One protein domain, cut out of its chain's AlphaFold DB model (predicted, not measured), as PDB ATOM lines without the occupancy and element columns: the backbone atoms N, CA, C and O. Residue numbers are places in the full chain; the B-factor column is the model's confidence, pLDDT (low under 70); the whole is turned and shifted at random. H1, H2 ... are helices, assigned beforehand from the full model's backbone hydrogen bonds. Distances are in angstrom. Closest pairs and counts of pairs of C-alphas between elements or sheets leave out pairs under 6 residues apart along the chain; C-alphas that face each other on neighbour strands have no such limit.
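AT A GLANCE: This is residues 223 to 283 of the 287 residues of the protein "Aminotran_1_2 domain-containing protein" of Phlebia centrifuga (UniProt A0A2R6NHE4). One long helix, H2, makes an L with the shorter H1, which meets it near Phe 239; past Lys 260 the backbone folds back beside H2, turns again near residue 272 and runs out as a tail to Gln 283, where the printed part ends. The printed part has 61 residues with two named helices, H1 then H2, and no named strand; the class is all helix. The whole is an extended rod, spanning 59 by 20 by 17 A, with a radius of gyration of the C-alphas of 17.6 A.

HOW THE PARTS SIT: Start at H2, residues 239 to 260, and look back to H1, residues 223 to 234: their lines stand about perpendicular, at 85 degrees. They are close but not clearly touching; the closest C-alphas, of Ala 234 and Ile 240, are 7.2 A apart. In both helices every O i to N i+4 pair is within hydrogen-bond range. Beyond H2, residues 265 to 266 pair antiparallel with residues 275 to 276.

IN THESE COORDINATES: Find C-alpha 239 at (15.041, -50.605, -49.293); from there H2 runs 31.6 A to C-alpha 260 at (-14.287, -40.257, -43.854). H1 runs 15.2 A from C-alpha 223 at (19.626, -65.599, -41.120).

THE WHOLE: The C-alphas farthest apart, of Glu 225 and Gln 283, are 59.1 A apart. The printed part has no cut, and the link from H1 to H2 is tight. Residues 223 to 227 and 268 to 283 have pLDDT under 70.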
ATOM      1  N   MET A 223      19.995 -66.993 -41.326       57.41
ATOM      2  CA  MET A 223      19.626 -65.599 -41.120       57.41
ATOM      3  C   MET A 223      20.810 -64.633 -41.097       57.41
ATOM      4  O   MET A 223      20.617 -63.503 -41.516       57.41
ATOM      5  N   GLN A 224      22.015 -65.008 -40.656       58.19
ATOM      6  CA  GLN A 224      23.095 -64.014 -40.539       58.19
ATOM      7  C   GLN A 224      23.717 -63.654 -41.888       58.19
ATOM      8  O   GLN A 224      23.877 -62.471 -42.163       58.19
ATOM      9  N   GLU A 225      23.958 -64.630 -42.766       59.06
ATOM     10  CA  GLU A 225      24.365 -64.360 -44.155       59.06
ATOM     11  C   GLU A 225      23.264 -63.625 -44.930       59.06
ATOM     12  O   GLU A 225      23.541 -62.701 -45.689       59.06
ATOM     13  N   ALA A 226      21.990 -63.954 -44.690       61.66
ATOM     14  CA  ALA A 226      20.872 -63.210 -45.270       61.66
ATOM     15  C   ALA A 226      20.762 -61.777 -44.718       61.66
ATOM     16  O   ALA A 226      20.401 -60.865 -45.460       61.66
ATOM     17  N   VAL A 227      21.085 -61.553 -43.440       67.56
ATOM     18  CA  VAL A 227      21.158 -60.221 -42.820       67.56
ATOM     19  C   VAL A 227      22.361 -59.449 -43.354       67.56
ATOM     20  O   VAL A 227      22.207 -58.277 -43.674       67.56
ATOM     21  N   ALA A 228      23.525 -60.081 -43.520       70.25
ATOM     22  CA  ALA A 228      24.704 -59.472 -44.128       70.25
ATOM     23  C   ALA A 228      24.422 -59.072 -45.582       70.25
ATOM     24  O   ALA A 228      24.534 -57.895 -45.922       70.25
ATOM     25  N   ALA A 229      23.914 -59.998 -46.401       75.62
ATOM     26  CA  ALA A 229      23.476 -59.718 -47.765       75.62
ATOM     27  C   ALA A 229      22.375 -58.644 -47.801       75.62
ATOM     28  O   ALA A 229      22.391 -57.758 -48.651       75.62
ATOM     29  N   GLY A 230      21.434 -58.681 -46.855       77.25
ATOM     30  CA  GLY A 230      20.395 -57.669 -46.692       77.25
ATOM     31  C   GLY A 230      20.970 -56.281 -46.412       77.25
ATOM     32  O   GLY A 230      20.569 -55.322 -47.064       77.25
ATOM     33  N   LEU A 231      21.935 -56.165 -45.498       79.75
ATOM     34  CA  LEU A 231      22.611 -54.910 -45.161       79.75
ATOM     35  C   LEU A 231      23.468 -54.382 -46.322       79.75
ATOM     36  O   LEU A 231      23.458 -53.181 -46.591       79.75
ATOM     37  N   GLU A 232      24.166 -55.261 -47.043       87.56
ATOM     38  CA  GLU A 232      24.985 -54.913 -48.212       87.56
ATOM     39  C   GLU A 232      24.145 -54.461 -49.419       87.56
ATOM     40  O   GLU A 232      24.555 -53.584 -50.187       87.56
ATOM     41  N   GLU A 233      22.958 -55.044 -49.592       86.50
ATOM     42  CA  GLU A 233      22.067 -54.779 -50.723       86.50
ATOM     43  C   GLU A 233      21.006 -53.709 -50.432       86.50
ATOM     44  O   GLU A 233      20.446 -53.144 -51.375       86.50
ATOM     45  N   ALA A 234      20.733 -53.393 -49.160       84.69
ATOM     46  CA  ALA A 234      19.673 -52.466 -48.751       84.69
ATOM     47  C   ALA A 234      19.783 -51.098 -49.438       84.69
ATOM     48  O   ALA A 234      18.784 -50.565 -49.919       84.69
ATOM     49  N   SER A 235      20.999 -50.555 -49.533       79.25
ATOM     50  CA  SER A 235      21.265 -49.271 -50.192       79.25
ATOM     51  C   SER A 235      21.099 -49.349 -51.714       79.25
ATOM     52  O   SER A 235      20.483 -48.472 -52.318       79.25
ATOM     53  N   LYS A 236      21.571 -50.432 -52.348       90.00
ATOM     54  CA  LYS A 236      21.446 -50.654 -53.803       90.00
ATOM     55  C   LYS A 236      19.994 -50.832 -54.238       90.00
ATOM     56  O   LYS A 236      19.627 -50.461 -55.349       90.00
ATOM     57  N   ARG A 237      19.178 -51.416 -53.363       87.19
ATOM     58  CA  ARG A 237      17.761 -51.708 -53.603       87.19
ATOM     59  C   ARG A 237      16.828 -50.623 -53.080       87.19
ATOM     60  O   ARG A 237      15.621 -50.819 -53.153       87.19
ATOM     61  N   GLN A 238      17.370 -49.512 -52.569       87.88
ATOM     62  CA  GLN A 238      16.596 -48.402 -52.004       87.88
ATOM     63  C   GLN A 238      15.576 -48.879 -50.960       87.88
ATOM     64  O   GLN A 238      14.434 -48.421 -50.911       87.88
ATOM     65  N   PHE A 239      15.960 -49.887 -50.169       84.38
ATOM     66  CA  PHE A 239      15.041 -50.605 -49.293       84.38
ATOM     67  C   PHE A 239      14.384 -49.660 -48.283       84.38
ATOM     68  O   PHE A 239      13.172 -49.713 -48.099       84.38
ATOM     69  N   ILE A 240      15.159 -48.757 -47.674       79.50
ATOM     70  CA  ILE A 240      14.652 -47.796 -46.686       79.50
ATOM     71  C   ILE A 240      13.699 -46.797 -47.344       79.50
ATOM     72  O   ILE A 240      12.626 -46.532 -46.809       79.50
ATOM     73  N   GLU A 241      14.043 -46.280 -48.521       86.44
ATOM     74  CA  GLU A 241      13.233 -45.308 -49.251       86.44
ATOM     75  C   GLU A 241      11.896 -45.911 -49.697       86.44
ATOM     76  O   GLU A 241      10.840 -45.311 -49.474       86.44
ATOM     77  N   ILE A 242      11.927 -47.120 -50.267       85.75
ATOM     78  CA  ILE A 242      10.728 -47.872 -50.651       85.75
ATOM     79  C   ILE A 242       9.883 -48.155 -49.413       85.75
ATOM     80  O   ILE A 242       8.685 -47.874 -49.405       85.75
ATOM     81  N   GLN A 243      10.499 -48.637 -48.334       81.81
ATOM     82  CA  GLN A 243       9.778 -48.992 -47.122       81.81
ATOM     83  C   GLN A 243       9.114 -47.765 -46.477       81.81
ATOM     84  O   GLN A 243       7.941 -47.830 -46.101       81.81
ATOM     85  N   CYS A 244       9.815 -46.631 -46.403       80.94
ATOM     86  CA  CYS A 244       9.257 -45.355 -45.958       80.94
ATOM     87  C   CYS A 244       8.101 -44.884 -46.853       80.94
ATOM     88  O   CYS A 244       7.097 -44.400 -46.326       80.94
ATOM     89  N   SER A 245       8.216 -45.047 -48.174       86.06
ATOM     90  CA  SER A 245       7.156 -44.714 -49.133       86.06
ATOM     91  C   SER A 245       5.909 -45.577 -48.922       86.06
ATOM     92  O   SER A 245       4.811 -45.041 -48.774       86.06
ATOM     93  N   GLU A 246       6.064 -46.897 -48.813       84.88
ATOM     94  CA  GLU A 246       4.951 -47.817 -48.551       84.88
ATOM     95  C   GLU A 246       4.277 -47.535 -47.204       84.88
ATOM     96  O   GLU A 246       3.051 -47.534 -47.096       84.88
ATOM     97  N   TYR A 247       5.056 -47.265 -46.151       79.62
ATOM     98  CA  TYR A 247       4.493 -46.889 -44.856       79.62
ATOM     99  C   TYR A 247       3.793 -45.527 -44.911       79.62
ATOM    100  O   TYR A 247       2.764 -45.345 -44.265       79.62
ATOM    101  N   ALA A 248       4.285 -44.562 -45.688       82.00
ATOM    102  CA  ALA A 248       3.573 -43.304 -45.887       82.00
ATOM    103  C   ALA A 248       2.238 -43.519 -46.620       82.00
ATOM    104  O   ALA A 248       1.224 -42.944 -46.218       82.00
ATOM    105  N   GLU A 249       2.217 -44.384 -47.636       86.00
ATOM    106  CA  GLU A 249       1.015 -44.729 -48.397       86.00
ATOM    107  C   GLU A 249      -0.026 -45.443 -47.531       86.00
ATOM    108  O   GLU A 249      -1.174 -45.004 -47.450       86.00
ATOM    109  N   ARG A 250       0.368 -46.496 -46.806       83.06
ATOM    110  CA  ARG A 250      -0.556 -47.213 -45.914       83.06
ATOM    111  C   ARG A 250      -1.108 -46.281 -44.826       83.06
ATOM    112  O   ARG A 250      -2.305 -46.315 -44.534       83.06
ATOM    113  N   ARG A 251      -0.277 -45.377 -44.282       81.75
ATOM    114  CA  ARG A 251      -0.698 -44.394 -43.270       81.75
ATOM    115  C   ARG A 251      -1.718 -43.434 -43.863       81.75
ATOM    116  O   ARG A 251      -2.707 -43.134 -43.197       81.75
ATOM    117  N   LYS A 252      -1.501 -42.981 -45.100       84.31
ATOM    118  CA  LYS A 252      -2.444 -42.137 -45.839       84.31
ATOM    119  C   LYS A 252      -3.790 -42.841 -46.013       84.31
ATOM    120  O   LYS A 252      -4.802 -42.253 -45.658       84.31
ATOM    121  N   ILE A 253      -3.803 -44.103 -46.449       86.06
ATOM    122  CA  ILE A 253      -5.040 -44.887 -46.621       86.06
ATOM    123  C   ILE A 253      -5.834 -44.976 -45.308       86.06
ATOM    124  O   ILE A 253      -7.044 -44.748 -45.295       86.06
ATOM    125  N   ILE A 254      -5.166 -45.287 -44.193       81.38
ATOM    126  CA  ILE A 254      -5.831 -45.387 -42.884       81.38
ATOM    127  C   ILE A 254      -6.337 -44.014 -42.416       81.38
ATOM    128  O   ILE A 254      -7.472 -43.905 -41.953       81.38
ATOM    129  N   SER A 255      -5.521 -42.972 -42.572       80.69
ATOM    130  CA  SER A 255      -5.860 -41.591 -42.199       80.69
ATOM    131  C   SER A 255      -7.082 -41.085 -42.974       80.69
ATOM    132  O   SER A 255      -8.039 -40.618 -42.365       80.69
ATOM    133  N   GLU A 256      -7.126 -41.308 -44.293       86.81
ATOM    134  CA  GLU A 256      -8.293 -41.004 -45.134       86.81
ATOM    135  C   GLU A 256      -9.546 -41.779 -44.696       86.81
ATOM    136  O   GLU A 256     -10.667 -41.272 -44.781       86.81
ATOM    137  N   GLY A 257      -9.380 -43.021 -44.231       86.88
ATOM    138  CA  GLY A 257     -10.459 -43.810 -43.641       86.88
ATOM    139  C   GLY A 257     -11.029 -43.161 -42.377       86.88
ATOM    140  O   GLY A 257     -12.247 -43.061 -42.231       86.88
ATOM    141  N   PHE A 258     -10.166 -42.673 -41.485       82.56
ATOM    142  CA  PHE A 258     -10.583 -41.955 -40.279       82.56
ATOM    143  C   PHE A 258     -11.215 -40.597 -40.589       82.56
ATOM    144  O   PHE A 258     -12.232 -40.263 -39.975       82.56
ATOM    145  N   ASP A 259     -10.699 -39.868 -41.582       84.19
ATOM    146  CA  ASP A 259     -11.283 -38.608 -42.054       84.19
ATOM    147  C   ASP A 259     -12.718 -38.825 -42.559       84.19
ATOM    148  O   ASP A 259     -13.639 -38.112 -42.154       84.19
ATOM    149  N   LYS A 260     -12.944 -39.869 -43.373       88.69
ATOM    150  CA  LYS A 260     -14.287 -40.257 -43.854       88.69
ATOM    151  C   LYS A 260     -15.250 -40.613 -42.719       88.69
ATOM    152  O   LYS A 260     -16.453 -40.418 -42.860       88.69
ATOM    153  N   LEU A 261     -14.732 -41.142 -41.611       85.44
ATOM    154  CA  LEU A 261     -15.504 -41.513 -40.423       85.44
ATOM    155  C   LEU A 261     -15.657 -40.362 -39.410       85.44
ATOM    156  O   LEU A 261     -16.277 -40.558 -38.365       85.44
ATOM    157  N   GLY A 262     -15.096 -39.177 -39.685       85.50
ATOM    158  CA  GLY A 262     -15.124 -38.027 -38.774       85.50
ATOM    159  C   GLY A 262     -14.334 -38.242 -37.477       85.50
ATOM    160  O   GLY A 262     -14.607 -37.589 -36.467       85.50
ATOM    161  N   MET A 263     -13.380 -39.178 -37.470       77.44
ATOM    162  CA  MET A 263     -12.602 -39.540 -36.287       77.44
ATOM    163  C   MET A 263     -11.353 -38.666 -36.155       77.44
ATOM    164  O   MET A 263     -10.640 -38.436 -37.126       77.44
ATOM    165  N   ARG A 264     -11.046 -38.215 -34.933       77.38
ATOM    166  CA  ARG A 264      -9.800 -37.488 -34.649       77.38
ATOM    167  C   ARG A 264      -8.670 -38.471 -34.351       77.38
ATOM    168  O   ARG A 264      -8.817 -39.348 -33.500       77.38
ATOM    169  N   TYR A 265      -7.531 -38.283 -35.002       77.94
ATOM    170  CA  TYR A 265      -6.312 -39.057 -34.779       77.94
ATOM    171  C   TYR A 265      -5.095 -38.136 -34.745       77.94
ATOM    172  O   TYR A 265      -5.142 -36.995 -35.207       77.94
ATOM    173  N   THR A 266      -4.005 -38.629 -34.167       75.44
ATOM    174  CA  THR A 266      -2.719 -37.927 -34.165       75.44
ATOM    175  C   THR A 266      -1.846 -38.461 -35.295       75.44
ATOM    176  O   THR A 266      -1.693 -39.675 -35.427       75.44
ATOM    177  N   LEU A 267      -1.269 -37.565 -36.098       70.56
ATOM    178  CA  LEU A 267      -0.256 -37.910 -37.097       70.56
ATOM    179  C   LEU A 267       1.124 -37.902 -36.427       70.56
ATOM    180  O   LEU A 267       1.578 -36.832 -36.022       70.56
ATOM    181  N   PRO A 268       1.792 -39.056 -36.274       65.69
ATOM    182  CA  PRO A 268       3.131 -39.090 -35.704       65.69
ATOM    183  C   PRO A 268       4.183 -38.609 -36.712       65.69
ATOM    184  O   PRO A 268       4.208 -39.045 -37.866       65.69
ATOM    185  N   GLU A 269       5.117 -37.781 -36.253       58.62
ATOM    186  CA  GLU A 269       6.349 -37.488 -36.986       58.62
ATOM    187  C   GLU A 269       7.358 -38.615 -36.713       58.62
ATOM    188  O   GLU A 269       7.956 -38.689 -35.645       58.62
ATOM    189  N   GLY A 270       7.501 -39.548 -37.664       52.28
ATOM    190  CA  GLY A 270       8.543 -40.587 -37.622       52.28
ATOM    191  C   GLY A 270       8.111 -41.990 -37.174       52.28
ATOM    192  O   GLY A 270       8.965 -42.848 -36.983       52.28
ATOM    193  N   THR A 271       6.812 -42.271 -37.035       54.81
ATOM    194  CA  THR A 271       6.310 -43.634 -36.749       54.81
ATOM    195  C   THR A 271       5.071 -43.968 -37.595       54.81
ATOM    196  O   THR A 271       4.514 -43.103 -38.274       54.81
ATOM    197  N   TYR A 272       4.646 -45.236 -37.600       56.59
ATOM    198  CA  TYR A 272       3.408 -45.678 -38.255       56.59
ATOM    199  C   TYR A 272       2.206 -45.797 -37.291       56.59
ATOM    200  O   TYR A 272       1.075 -46.019 -37.721       56.59
ATOM    201  N   PHE A 273       2.408 -45.641 -35.982       53.38
ATOM    202  CA  PHE A 273       1.339 -45.805 -34.998       53.38
ATOM    203  C   PHE A 273       0.365 -44.615 -35.031       53.38
ATOM    204  O   PHE A 273       0.686 -43.528 -34.556       53.38
ATOM    205  N   LEU A 274      -0.839 -44.822 -35.569       56.16
ATOM    206  CA  LEU A 274      -1.935 -43.854 -35.488       56.16
ATOM    207  C   LEU A 274      -2.706 -44.063 -34.178       56.16
ATOM    208  O   LEU A 274      -3.335 -45.099 -33.971       56.16
ATOM    209  N   LEU A 275      -2.658 -43.069 -33.292       49.78
ATOM    210  CA  LEU A 275      -3.438 -43.047 -32.055       49.78
ATOM    211  C   LEU A 275      -4.788 -42.380 -32.312       49.78
ATOM    212  O   LEU A 275      -4.869 -41.217 -32.710       49.78
ATOM    213  N   LEU A 276      -5.853 -43.141 -32.079       47.81
ATOM    214  CA  LEU A 276      -7.231 -42.701 -32.253       47.81
ATOM    215  C   LEU A 276      -7.702 -42.033 -30.956       47.81
ATOM    216  O   LEU A 276      -7.763 -42.670 -29.904       47.81
ATOM    217  N   VAL A 277      -8.016 -40.738 -31.014       49.34
ATOM    218  CA  VAL A 277      -8.395 -39.956 -29.830       49.34
ATOM    219  C   VAL A 277      -9.911 -40.021 -29.664       49.34
ATOM    220  O   VAL A 277     -10.663 -39.351 -30.369       49.34
ATOM    221  N   ARG A 278     -10.381 -40.838 -28.717       45.97
ATOM    222  CA  ARG A 278     -11.806 -40.938 -28.362       45.97
ATOM    223  C   ARG A 278     -12.172 -39.844 -27.350       45.97
ATOM    224  O   ARG A 278     -11.576 -39.794 -26.280       45.97
ATOM    225  N   PHE A 279     -13.188 -39.026 -27.639       42.78
ATOM    226  CA  PHE A 279     -13.875 -38.208 -26.630       42.78
ATOM    227  C   PHE A 279     -15.312 -38.699 -26.403       42.78
ATOM    228  O   PHE A 279     -16.026 -39.000 -27.353       42.78
ATOM    229  N   GLN A 280     -15.660 -38.747 -25.113       40.06
ATOM    230  CA  GLN A 280     -16.972 -38.652 -24.459       40.06
ATOM    231  C   GLN A 280     -18.159 -39.510 -24.938       40.06
ATOM    232  O   GLN A 280     -18.673 -39.387 -26.042       40.06
ATOM    233  N   LEU A 281     -18.628 -40.327 -23.985       36.12
ATOM    234  CA  LEU A 281     -19.974 -40.883 -23.822       36.12
ATOM    235  C   LEU A 281     -21.039 -40.253 -24.736       36.12
ATOM    236  O   LEU A 281     -21.521 -39.150 -24.486       36.12
ATOM    237  N   LEU A 282     -21.485 -41.030 -25.722       32.47
ATOM    238  CA  LEU A 282     -22.832 -40.912 -26.269       32.47
ATOM    239  C   LEU A 282     -23.828 -41.194 -25.132       32.47
ATOM    240  O   LEU A 282     -24.186 -42.343 -24.881       32.47
ATOM    241  N   GLN A 283     -24.273 -40.152 -24.428       34.44
ATOM    242  CA  GLN A 283     -25.571 -40.196 -23.763       34.44
ATOM    243  C   GLN A 283     -26.636 -40.159 -24.859       34.44
ATOM    244  O   GLN A 283     -26.968 -39.105 -25.399       34.44
TER     245      GLN A 283